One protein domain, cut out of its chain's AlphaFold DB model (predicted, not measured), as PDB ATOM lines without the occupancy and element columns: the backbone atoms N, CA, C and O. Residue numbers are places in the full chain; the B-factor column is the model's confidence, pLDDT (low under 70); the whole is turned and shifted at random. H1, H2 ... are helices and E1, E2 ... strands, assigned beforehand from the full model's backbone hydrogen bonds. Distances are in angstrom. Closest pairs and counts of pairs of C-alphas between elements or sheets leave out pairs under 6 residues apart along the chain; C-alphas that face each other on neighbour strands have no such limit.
ATOM      1  N   ILE A   8      18.615  10.472  39.201       95.94
ATOM      2  CA  ILE A   8      19.300   9.899  40.361       95.94
ATOM      3  C   ILE A   8      19.707   8.448  40.085       95.94
ATOM      4  O   ILE A   8      20.849   8.077  40.336       95.94
ATOM      5  N   ASP A   9      18.816   7.632  39.520       95.06
ATOM      6  CA  ASP A   9      19.139   6.240  39.191       95.06
ATOM      7  C   ASP A   9      20.195   6.141  38.084       95.06
ATOM      8  O   ASP A   9      21.085   5.293  38.152       95.06
ATOM      9  N   ARG A  10      20.140   7.039  37.090       95.25
ATOM     10  CA  ARG A  10      21.181   7.159  36.057       95.25
ATOM     11  C   ARG A  10      22.541   7.516  36.666       95.25
ATOM     12  O   ARG A  10      23.542   6.915  36.283       95.25
ATOM     13  N   LEU A  11      22.578   8.442  37.626       95.81
ATOM     14  CA  LEU A  11      23.802   8.829  38.336       95.81
ATOM     15  C   LEU A  11      24.371   7.681  39.181       95.81
ATOM     16  O   LEU A  11      25.569   7.416  39.133       95.81
ATOM     17  N   ILE A  12      23.516   6.978  39.926       95.75
ATOM     18  CA  ILE A  12      23.909   5.815  40.737       95.75
ATOM     19  C   ILE A  12      24.511   4.732  39.839       95.75
ATOM     20  O   ILE A  12      25.632   4.288  40.075       95.75
ATOM     21  N   ASN A  13      23.820   4.395  38.746       94.56
ATOM     22  CA  ASN A  13      24.310   3.423  37.775       94.56
ATOM     23  C   ASN A  13      25.659   3.847  37.169       94.56
ATOM     24  O   ASN A  13      26.532   3.011  36.944       94.56
ATOM     25  N   TYR A  14      25.863   5.145  36.924       94.81
ATOM     26  CA  TYR A  14      27.154   5.652  36.468       94.81
ATOM     27  C   TYR A  14      28.270   5.383  37.492       94.81
ATOM     28  O   TYR A  14      29.313   4.851  37.104       94.81
ATOM     29  N   PHE A  15      28.056   5.677  38.780       95.31
ATOM     30  CA  PHE A  15      29.049   5.429  39.837       95.31
ATOM     31  C   PHE A  15      29.351   3.947  40.058       95.31
ATOM     32  O   PHE A  15      30.513   3.595  40.260       95.31
ATOM     33  N   ASP A  16      28.355   3.070  39.933       95.00
ATOM     34  CA  ASP A  16      28.562   1.620  40.033       95.00
ATOM     35  C   ASP A  16      29.515   1.082  38.954       95.00
ATOM     36  O   ASP A  16      30.233   0.109  39.185       95.00
ATOM     37  N   HIS A  17      29.573   1.744  37.793       94.50
ATOM     38  CA  HIS A  17      30.450   1.368  36.681       94.50
ATOM     39  C   HIS A  17      31.774   2.154  36.633       94.50
ATOM     40  O   HIS A  17      32.725   1.683  36.009       94.50
ATOM     41  N   HIS A  18      31.858   3.331  37.267       92.38
ATOM     42  CA  HIS A  18      33.007   4.254  37.159       92.38
ATOM     43  C   HIS A  18      33.700   4.569  38.494       92.38
ATOM     44  O   HIS A  18      34.609   5.401  38.533       92.38
ATOM     45  N   ASN A  19      33.347   3.837  39.551       93.62
ATOM     46  CA  ASN A  19      33.698   4.061  40.954       93.62
ATOM     47  C   ASN A  19      32.928   5.209  41.609       93.62
ATOM     48  O   ASN A  19      32.698   6.277  41.040       93.62
ATOM     49  N   TRP A  20      32.590   4.977  42.872       94.69
ATOM     50  CA  TRP A  20      31.966   5.961  43.737       94.69
ATOM     51  C   TRP A  20      32.977   7.022  44.190       94.69
ATOM     52  O   TRP A  20      34.117   6.680  44.522       94.69
ATOM     53  N   PRO A  21      32.566   8.300  44.285       93.06
ATOM     54  CA  PRO A  21      33.320   9.299  45.034       93.06
ATOM     55  C   PRO A  21      33.510   8.841  46.485       93.06
ATOM     56  O   PRO A  21      32.589   8.286  47.085       93.06
ATOM     57  N   LEU A  22      34.699   9.083  47.049       89.50
ATOM     58  CA  LEU A  22      35.132   8.524  48.343       89.50
ATOM     59  C   LEU A  22      34.154   8.776  49.502       89.50
ATOM     60  O   LEU A  22      34.076   7.987  50.441       89.50
ATOM     61  N   ASP A  23      33.424   9.882  49.463       86.31
ATOM     62  CA  ASP A  23      32.567  10.366  50.538       86.31
ATOM     63  C   ASP A  23      31.059  10.198  50.255       86.31
ATOM     64  O   ASP A  23      30.221  10.572  51.094       86.31
ATOM     65  N   LEU A  24      30.702   9.576  49.126       91.00
ATOM     66  CA  LEU A  24      29.333   9.275  48.715       91.00
ATOM     67  C   LEU A  24      29.021   7.776  48.793       91.00
ATOM     68  O   LEU A  24      29.888   6.912  48.756       91.00
ATOM     69  N   SER A  25      27.736   7.473  48.938       93.81
ATOM     70  CA  SER A  25      27.193   6.121  48.836       93.81
ATOM     71  C   SER A  25      25.783   6.194  48.274       93.81
ATOM     72  O   SER A  25      25.140   7.243  48.376       93.81
ATOM     73  N   GLU A  26      25.275   5.088  47.730       95.81
ATOM     74  CA  GLU A  26      23.922   5.038  47.170       95.81
ATOM     75  C   GLU A  26      22.877   5.542  48.167       95.81
ATOM     76  O   GLU A  26      22.081   6.425  47.848       95.81
ATOM     77  N   ASN A  27      22.955   5.073  49.414       94.81
ATOM     78  CA  ASN A  27      22.058   5.501  50.485       94.81
ATOM     79  C   ASN A  27      22.115   7.017  50.724       94.81
ATOM     80  O   ASN A  27      21.074   7.645  50.897       94.81
ATOM     81  N   LYS A  28      23.314   7.621  50.721       93.00
ATOM     82  CA  LYS A  28      23.469   9.076  50.890       93.00
ATOM     83  C   LYS A  28      22.870   9.839  49.714       93.00
ATOM     84  O   LYS A  28      22.178  10.822  49.946       93.00
ATOM     85  N   VAL A  29      23.118   9.391  48.481       95.50
ATOM     86  CA  VAL A  29      22.579  10.028  47.272       95.50
ATOM     87  C   VAL A  29      21.058   9.967  47.294       95.50
ATOM     88  O   VAL A  29      20.411  11.002  47.226       95.50
ATOM     89  N   ARG A  30      20.465   8.787  47.492       95.69
ATOM     90  CA  ARG A  30      19.002   8.640  47.521       95.69
ATOM     91  C   ARG A  30      18.333   9.459  48.623       95.69
ATOM     92  O   ARG A  30      17.230   9.945  48.419       95.69
ATOM     93  N   ALA A  31      18.987   9.612  49.774       94.69
ATOM     94  CA  ALA A  31      18.437  10.364  50.898       94.69
ATOM     95  C   ALA A  31      18.545  11.891  50.745       94.69
ATOM     96  O   ALA A  31      17.850  12.606  51.458       94.69
ATOM     97  N   ARG A  32      19.445  12.390  49.888       95.31
ATOM     98  CA  ARG A  32      19.851  13.809  49.867       95.31
ATOM     99  C   ARG A  32      19.838  14.453  48.487       95.31
ATOM    100  O   ARG A  32      20.170  15.628  48.368       95.31
ATOM    101  N   ALA A  33      19.546  13.680  47.447       96.81
ATOM    102  CA  ALA A  33      19.550  14.180  46.087       96.81
ATOM    103  C   ALA A  33      18.206  14.810  45.718       96.81
ATOM    104  O   ALA A  33      17.145  14.233  45.960       96.81
ATOM    105  N   SER A  34      18.269  15.952  45.050       96.56
ATOM    106  CA  SER A  34      17.168  16.544  44.297       96.56
ATOM    107  C   SER A  34      17.551  16.658  42.818       96.56
ATOM    108  O   SER A  34      18.715  16.485  42.445       96.56
ATOM    109  N   VAL A  35      16.556  16.883  41.957       96.00
ATOM    110  CA  VAL A  35      16.749  17.011  40.507       96.00
ATOM    111  C   VAL A  35      16.165  18.337  40.042       96.00
ATOM    112  O   VAL A  35      15.024  18.659  40.371       96.00
ATOM    113  N   GLU A  36      16.939  19.073  39.257       95.25
ATOM    114  CA  GLU A  36      16.526  20.288  38.557       95.25
ATOM    115  C   GLU A  36      16.731  20.104  37.048       95.25
ATOM    116  O   GLU A  36      17.619  19.364  36.618       95.25
ATOM    117  N   GLU A  37      15.929  20.773  36.220       92.88
ATOM    118  CA  GLU A  37      16.199  20.830  34.779       92.88
ATOM    119  C   GLU A  37      17.267  21.887  34.476       92.88
ATOM    120  O   GLU A  37      17.280  22.954  35.095       92.88
ATOM    121  N   ASP A  38      18.155  21.615  33.514       91.19
ATOM    122  CA  ASP A  38      19.097  22.627  33.036       91.19
ATOM    123  C   ASP A  38      18.360  23.614  32.107       91.19
ATOM    124  O   ASP A  38      17.914  23.225  31.022       91.19
ATOM    125  N   PRO A  39      18.243  24.905  32.473       89.31
ATOM    126  CA  PRO A  39      17.535  25.889  31.656       89.31
ATOM    127  C   PRO A  39      18.201  26.137  30.294       89.31
ATOM    128  O   PRO A  39      17.561  26.665  29.385       89.31
ATOM    129  N   SER A  40      19.478  25.778  30.143       91.50
ATOM    130  CA  SER A  40      20.243  25.952  28.906       91.50
ATOM    131  C   SER A  40      20.252  24.696  28.032       91.50
ATOM    132  O   SER A  40      20.631  24.780  26.862       91.50
ATOM    133  N   ASN A  41      19.859  23.535  28.570       92.31
ATOM    134  CA  ASN A  41      19.894  22.264  27.853       92.31
ATOM    135  C   ASN A  41      18.796  21.294  28.325       92.31
ATOM    136  O   ASN A  41      18.944  20.596  29.323       92.31
ATOM    137  N   ALA A  42      17.727  21.178  27.533       92.31
ATOM    138  CA  ALA A  42      16.574  20.332  27.848       92.31
ATOM    139  C   ALA A  42      16.878  18.819  27.900       92.31
ATOM    140  O   ALA A  42      16.089  18.065  28.479       92.31
ATOM    141  N   ASP A  43      17.999  18.372  27.324       93.44
ATOM    142  CA  ASP A  43      18.419  16.962  27.296       93.44
ATOM    143  C   ASP A  43      19.242  16.555  28.530       93.44
ATOM    144  O   ASP A  43      19.697  15.409  28.643       93.44
ATOM    145  N   VAL A  44      19.441  17.484  29.467       94.38
ATOM    146  CA  VAL A  44      20.231  17.304  30.682       94.38
ATOM    147  C   VAL A  44      19.389  17.624  31.913       94.38
ATOM    148  O   VAL A  44      18.609  18.573  31.947       94.38
ATOM    149  N   GLU A  45      19.579  16.819  32.948       96.62
ATOM    150  CA  GLU A  45      19.077  17.074  34.293       96.62
ATOM    151  C   GLU A  45      20.262  17.287  35.230       96.62
ATOM    152  O   GLU A  45      21.307  16.647  35.090       96.62
ATOM    153  N   ILE A  46      20.106  18.183  36.195       97.12
ATOM    154  CA  ILE A  46      21.105  18.453  37.220       97.12
ATOM    155  C   ILE A  46      20.676  17.721  38.483       97.12
ATOM    156  O   ILE A  46      19.637  18.019  39.068       97.12
ATOM    157  N   VAL A  47      21.490  16.764  38.915       97.38
ATOM    158  CA  VAL A  47      21.329  16.109  40.212       97.38
ATOM    159  C   VAL A  47      22.139  16.887  41.242       97.38
ATOM    160  O   VAL A  47      23.361  17.004  41.121       97.38
ATOM    161  N   LEU A  48      21.454  17.413  42.252       97.56
ATOM    162  CA  LEU A  48      22.037  18.148  43.370       97.56
ATOM    163  C   LEU A  48      22.079  17.233  44.585       97.56
ATOM    164  O   LEU A  48      21.030  16.825  45.070       97.56
ATOM    165  N   ILE A  49      23.265  16.911  45.094       97.31
ATOM    166  CA  ILE A  49      23.413  16.091  46.301       97.31
ATOM    167  C   ILE A  49      23.760  17.004  47.473       97.31
ATOM    168  O   ILE A  49      24.855  17.569  47.514       97.31
ATOM    169  N   GLU A  50      22.844  17.116  48.433       96.62
ATOM    170  CA  GLU A  50      23.015  17.954  49.620       96.62
ATOM    171  C   GLU A  50      24.147  17.451  50.530       96.62
ATOM    172  O   GLU A  50      24.249  16.266  50.887       96.62
ATOM    173  N   ARG A  51      25.006  18.385  50.935       93.56
ATOM    174  CA  ARG A  51      26.125  18.200  51.853       93.56
ATOM    175  C   ARG A  51      26.195  19.361  52.833       93.56
ATOM    176  O   ARG A  51      25.657  20.433  52.598       93.56
ATOM    177  N   HIS A  52      26.906  19.129  53.927       93.56
ATOM    178  CA  HIS A  52      27.095  20.106  54.988       93.56
ATOM    179  C   HIS A  52      28.581  20.198  55.312       93.56
ATOM    180  O   HIS A  52      29.257  19.166  55.372       93.56
ATOM    181  N   ARG A  53      29.083  21.418  55.491       91.94
ATOM    182  CA  ARG A  53      30.433  21.698  55.992       91.94
ATOM    183  C   ARG A  53      30.323  22.578  57.225       91.94
ATOM    184  O   ARG A  53      29.487  23.476  57.244       91.94
ATOM    185  N   ALA A  54      31.134  22.300  58.236       94.12
ATOM    186  CA  ALA A  54      31.152  23.122  59.434       94.12
ATOM    187  C   ALA A  54      31.711  24.521  59.121       94.12
ATOM    188  O   ALA A  54      32.510  24.682  58.193       94.12
ATOM    189  N   ILE A  55      31.251  25.520  59.870       94.50
ATOM    190  CA  ILE A  55      31.634  26.931  59.721       94.50
ATOM    191  C   ILE A  55      31.967  27.531  61.091       94.50
ATOM    192  O   ILE A  55      31.672  26.923  62.116       94.50
ATOM    193  N   PHE A  56      32.601  28.707  61.106       93.00
ATOM    194  CA  PHE A  56      32.935  29.457  62.329       93.00
ATOM    195  C   PHE A  56      33.769  28.688  63.369       93.00
ATOM    196  O   PHE A  56      33.730  28.994  64.553       93.00
ATOM    197  N   GLY A  57      34.558  27.705  62.927       88.62
ATOM    198  CA  GLY A  57      35.408  26.902  63.811       88.62
ATOM    199  C   GLY A  57      34.713  25.695  64.447       88.62
ATOM    200  O   GLY A  57      35.403  24.894  65.076       88.62
ATOM    201  N   CYS A  58      33.405  25.509  64.232       91.50
ATOM    202  CA  CYS A  58      32.716  24.288  64.645       91.50
ATOM    203  C   CYS A  58      33.239  23.075  63.858       91.50
ATOM    204  O   CYS A  58      33.819  23.194  62.772       91.50
ATOM    205  N   GLN A  59      33.019  21.882  64.397       89.19
ATOM    206  CA  GLN A  59      33.556  20.626  63.905       89.19
ATOM    207  C   GLN A  59      32.454  19.609  63.622       89.19
ATOM    208  O   GLN A  59      31.404  19.543  64.257       89.19
ATOM    209  N   TYR A  60      32.723  18.748  62.642       87.25
ATOM    210  CA  TYR A  60      31.884  17.584  62.413       87.25
ATOM    211  C   TYR A  60      32.280  16.458  63.369       87.25
ATOM    212  O   TYR A  60      33.314  15.814  63.186       87.25
ATOM    213  N   SER A  61      31.403  16.167  64.324       84.06
ATOM    214  CA  SER A  61      31.504  14.980  65.168       84.06
ATOM    215  C   SER A  61      30.532  13.898  64.683       84.06
ATOM    216  O   SER A  61      29.318  14.125  64.650       84.06
ATOM    217  N   PRO A  62      31.012  12.699  64.290       80.81
ATOM    218  CA  PRO A  62      30.134  11.629  63.833       80.81
ATOM    219  C   PRO A  62      29.035  11.318  64.854       80.81
ATOM    220  O   PRO A  62      29.324  11.038  66.012       80.81
ATOM    221  N   ARG A  63      27.781  11.278  64.383       81.00
ATOM    222  CA  ARG A  63      26.558  11.015  65.175       81.00
ATOM    223  C   ARG A  63      26.101  12.153  66.096       81.00
ATOM    224  O   ARG A  63      25.082  11.973  66.756       81.00
ATOM    225  N   LEU A  64      26.777  13.298  66.098       81.88
ATOM    226  CA  LEU A  64      26.307  14.515  66.758       81.88
ATOM    227  C   LEU A  64      25.801  15.521  65.718       81.88
ATOM    228  O   LEU A  64      26.217  15.500  64.555       81.88
ATOM    229  N   ALA A  65      24.853  16.362  66.127       85.69
ATOM    230  CA  ALA A  65      24.449  17.510  65.325       85.69
ATOM    231  C   ALA A  65      25.589  18.540  65.317       85.69
ATOM    232  O   ALA A  65      26.277  18.693  66.320       85.69
ATOM    233  N   MET A  66      25.796  19.223  64.189       92.06
ATOM    234  CA  MET A  66      26.774  20.312  64.113       92.06
ATOM    235  C   MET A  66      26.156  21.596  64.660       92.06
ATOM    236  O   MET A  66      25.034  21.927  64.271       92.06
ATOM    237  N   ALA A  67      26.899  22.328  65.492       94.19
ATOM    238  CA  ALA A  67      26.447  23.602  66.045       94.19
ATOM    239  C   ALA A  67      26.266  24.687  64.974       94.19
ATOM    240  O   ALA A  67      25.302  25.450  65.028       94.19
ATOM    241  N   ALA A  68      27.155  24.725  63.977       95.88
ATOM    242  CA  ALA A  68      27.042  25.606  62.821       95.88
ATOM    243  C   ALA A  68      27.546  24.928  61.543       95.88
ATOM    244  O   ALA A  68      28.621  24.319  61.516       95.88
ATOM    245  N   PHE A  69      26.783  25.045  60.456       96.31
ATOM    246  CA  PHE A  69      27.157  24.499  59.156       96.31
ATOM    247  C   PHE A  69      26.593  25.309  57.988       96.31
ATOM    248  O   PHE A  69      25.547  25.946  58.082       96.31
ATOM    249  N   GLN A  70      27.269  25.221  56.843       95.81
ATOM    250  CA  GLN A  70      26.742  25.652  55.554       95.81
ATOM    251  C   GLN A  70      26.326  24.432  54.733       95.81
ATOM    252  O   GLN A  70      27.110  23.493  54.533       95.81
ATOM    253  N   THR A  71      25.094  24.455  54.231       95.38
ATOM    254  CA  THR A  71      24.636  23.522  53.205       95.38
ATOM    255  C   THR A  71      25.280  23.873  51.872       95.38
ATOM    256  O   THR A  71      25.342  25.033  51.484       95.38
ATOM    257  N   TYR A  72      25.758  22.872  51.146       95.62
ATOM    258  CA  TYR A  72      26.232  23.011  49.773       95.62
ATOM    259  C   TYR A  72      25.818  21.787  48.961       95.62
ATOM    260  O   TYR A  72      25.553  20.720  49.512       95.62
ATOM    261  N   PHE A  73      25.764  21.934  47.643       97.00
ATOM    262  CA  PHE A  73      25.334  20.877  46.740       97.00
ATOM    263  C   PHE A  73      26.485  20.462  45.837       97.00
ATOM    264  O   PHE A  73      27.084  21.298  45.154       97.00
ATOM    265  N   ILE A  74      26.768  19.159  45.820       96.62
ATOM    266  CA  ILE A  74      27.591  18.559  44.770       96.62
ATOM    267  C   ILE A  74      26.676  18.357  43.566       96.62
ATOM    268  O   ILE A  74      25.652  17.677  43.666       96.62
ATOM    269  N   CYS A  75      27.037  18.969  42.445       97.19
ATOM    270  CA  CYS A  75      26.182  19.068  41.273       97.19
ATOM    271  C   CYS A  75      26.693  18.138  40.167       97.19
ATOM    272  O   CYS A  75      27.852  18.236  39.768       97.19
ATOM    273  N   TYR A  76      25.830  17.288  39.620       97.19
ATOM    274  CA  TYR A  76      26.139  16.471  38.445       97.19
ATOM    275  C   TYR A  76      25.163  16.784  37.322       97.19
ATOM    276  O   TYR A  76      23.956  16.747  37.541       97.19
ATOM    277  N   SER A  77      25.663  17.037  36.115       96.94
ATOM    278  CA  SER A  77      24.827  16.971  34.921       96.94
ATOM    279  C   SER A  77      24.683  15.519  34.491       96.94
ATOM    280  O   SER A  77      25.664  14.781  34.407       96.94
ATOM    281  N   VAL A  78      23.453  15.104  34.224       96.62
ATOM    282  CA  VAL A  78      23.092  13.745  33.830       96.62
ATOM    283  C   VAL A  78      22.269  13.833  32.554       96.62
ATOM    284  O   VAL A  78      21.203  14.442  32.528       96.62
ATOM    285  N   SER A  79      22.760  13.225  31.475       95.12
ATOM    286  CA  SER A  79      21.998  13.134  30.227       95.12
ATOM    287  C   SER A  79      20.713  12.325  30.443       95.12
ATOM    288  O   SER A  79      20.760  11.232  31.019       95.12
ATOM    289  N   LYS A  80      19.579  12.805  29.918       91.06
ATOM    290  CA  LYS A  80      18.291  12.080  29.950       91.06
ATOM    291  C   LYS A  80      18.373  10.721  29.245       91.06
ATOM    292  O   LYS A  80      17.723   9.766  29.660       91.06
ATOM    293  N   GLU A  81      19.239  10.603  28.239       87.94
ATOM    294  CA  GLU A  81      19.521   9.344  27.540       87.94
ATOM    295  C   GLU A  81      20.502   8.429  28.299       87.94
ATOM    296  O   GLU A  81      20.791   7.324  27.845       87.94
ATOM    297  N   GLY A  82      21.049   8.873  29.439       77.19
ATOM    298  CA  GLY A  82      22.001   8.115  30.260       77.19
ATOM    299  C   GLY A  82      23.395   7.963  29.646       77.19
ATOM    300  O   GLY A  82      24.173   7.128  30.098       77.19
ATOM    301  N   LYS A  83      23.719   8.742  28.607       80.00
ATOM    302  CA  LYS A  83      24.976   8.614  27.849       80.00
ATOM    303  C   LYS A  83      26.178   9.264  28.526       80.00
ATOM    304  O   LYS A  83      27.310   8.859  28.274       80.00
ATOM    305  N   SER A  84      25.947  10.285  29.341       91.50
ATOM    306  CA  SER A  84      27.011  11.042  29.991       91.50
ATOM    307  C   SER A  84      26.587  11.548  31.360       91.50
ATOM    308  O   SER A  84      25.421  11.882  31.594       91.50
ATOM    309  N   VAL A  85      27.578  11.605  32.246       95.50
ATOM    310  CA  VAL A  85      27.521  12.255  33.550       95.50
ATOM    311  C   VAL A  85      28.764  13.127  33.673       95.50
ATOM    312  O   VAL A  85      29.866  12.645  33.406       95.50
ATOM    313  N   SER A  86      28.600  14.384  34.085       95.94
ATOM    314  CA  SER A  86      29.720  15.296  34.331       95.94
ATOM    315  C   SER A  86      29.557  16.011  35.666       95.94
ATOM    316  O   SER A  86      28.459  16.423  36.034       95.94
ATOM    317  N   LEU A  87      30.663  16.184  36.389       96.31
ATOM    318  CA  LEU A  87      30.696  16.998  37.601       96.31
ATOM    319  C   LEU A  87      30.620  18.485  37.225       96.31
ATOM    320  O   LEU A  87      31.364  18.953  36.362       96.31
ATOM    321  N   LEU A  88      29.730  19.217  37.886       96.44
ATOM    322  CA  LEU A  88      29.579  20.663  37.774       96.44
ATOM    323  C   LEU A  88      30.175  21.353  39.017       96.44
ATOM    324  O   LEU A  88      30.391  20.693  40.037       96.44
ATOM    325  N   PRO A  89      30.422  22.676  38.968       96.56
ATOM    326  CA  PRO A  89      30.789  23.437  40.158       96.56
ATOM    327  C   PRO A  89      29.773  23.266  41.292       96.56
ATOM    328  O   PRO A  89      28.565  23.152  41.056       96.56
ATOM    329  N   GLU A  90      30.272  23.271  42.526       95.81
ATOM    330  CA  GLU A  90      29.421  23.241  43.714       95.81
ATOM    331  C   GLU A  90      28.489  24.455  43.748       95.81
ATOM    332  O   GLU A  90      28.835  25.550  43.294       95.81
ATOM    333  N   ARG A  91      27.302  24.261  44.324       95.12
ATOM    334  CA  ARG A  91      26.358  25.348  44.591       95.12
ATOM    335  C   ARG A  91      26.252  25.569  46.095       95.12
ATOM    336  O   ARG A  91      25.965  24.627  46.830       95.12
ATOM    337  N   ASN A  92      26.449  26.806  46.541       94.12
ATOM    338  CA  ASN A  92      26.248  27.165  47.943       94.12
ATOM    339  C   ASN A  92      24.755  27.171  48.281       94.12
ATOM    340  O   ASN A  92      23.927  27.637  47.498       94.12
ATOM    341  N   GLY A  93      24.435  26.642  49.452       93.81
ATOM    342  CA  GLY A  93      23.128  26.696  50.084       93.81
ATOM    343  C   GLY A  93      23.152  27.570  51.343       93.81
ATOM    344  O   GLY A  93      24.122  28.297  51.584       93.81
ATOM    345  N   PRO A  94      22.072  27.522  52.139       94.12
ATOM    346  CA  PRO A  94      21.946  28.331  53.346       94.12
ATOM    347  C   PRO A  94      22.935  27.909  54.441       94.12
ATOM    348  O   PRO A  94      23.359  26.752  54.514       94.12
ATOM    349  N   ALA A  95      23.263  28.855  55.318       94.62
ATOM    350  CA  ALA A  95      23.908  28.589  56.598       94.62
ATOM    351  C   ALA A  95      22.854  28.332  57.688       94.62
ATOM    352  O   ALA A  95      21.774  28.922  57.681       94.62
ATOM    353  N   SER A  96      23.184  27.452  58.627       95.00
ATOM    354  CA  SER A  96      22.397  27.159  59.820       95.00
ATOM    355  C   SER A  96      23.323  27.138  61.028       95.00
ATOM    356  O   SER A  96      24.442  26.630  60.948       95.00
ATOM    357  N   TYR A  97      22.869  27.718  62.132       95.12
ATOM    358  CA  TYR A  97      23.640  27.825  63.362       95.12
ATOM    359  C   TYR A  97      22.718  27.823  64.581       95.12
ATOM    360  O   TYR A  97      21.566  28.256  64.513       95.12
ATOM    361  N   SER A  98      23.240  27.329  65.698       95.19
ATOM    362  CA  SER A  98      22.614  27.356  67.017       95.19
ATOM    363  C   SER A  98      23.575  28.054  67.981       95.19
ATOM    364  O   SER A  98      24.578  27.447  68.350       95.19
TER     365      SER A  98
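This is residues 8 to 98 of the 208 residues of an uncharacterized protein of Dechloromonas aromatica (strain RCB) (UniProt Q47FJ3). Three long strands, E2, E3 and E4, form a strongly twisted slab with short E1 at one edge, and H1 crosses one face near the E3-E4 turn. H2 sits beside the strands, next to E2. The printed part has 91 residues with two named helices and four named strands, H1 H2 E1 E2 E3 E4 along the chain; the antiparallel sheet E1 E2 E3 E4 is a meander, each strand the neighbour of the one before, and the class is mixed. The whole is only just compact, close to loose, with a radius of gyration of the C-alphas of 14.6 A, and spans 43 by 28 by 18 A.

H1, residues 8 to 18, and H2, residues 26 to 32, touch as a helical hairpin, closest C-alphas Ile 12 and Glu 26 at 6.5 A, opposite ways at a shallow tilt of 34 degrees, only just short of steep. In both, every O i to N i+4 pair is within hydrogen-bond range. E1, residues 33 to 37, and E2, residues 44 to 54, form a hairpin with N 34 and O 48 at 2.9 A. E3, residues 68 to 79, forms a hairpin with E2, N 47 and O 76 at 2.8 A. E4, residues 85 to 97, forms one with E3, N 88 and O 75 at 2.8 A, and bends by 55 degrees at residue 89. E1 and E4 are apart. H1 is on the sheet at a height of 9.8 A, over E3, only just not over E2 and E4, with 2 C-alphas falling on each; its closest C-alphas to E3 are Leu 11 and Val 78, 6.7 A. It runs across the strands, at 85 degrees to E3 on the local plane. H2 is at the sheet's level, height 1.2 A; its closest C-alphas to E2 are Arg 32 and Glu 50, 5.2 A.

H1 begins at C-alpha 8 (19.300, 9.899, 40.361) and is 15.2 A long; H2 is 10.0 A, E1 13.5 A, E2 31.3 A, E3 35.3 A and E4 33.9 A, ending at C-alpha 97 (23.640, 27.825, 63.362).

The farthest C-alphas, Glu 81 and Ser 98, are 43.5 A apart. The printed part has no cut. The link E2 to E3 is long. No printed residue is under 70.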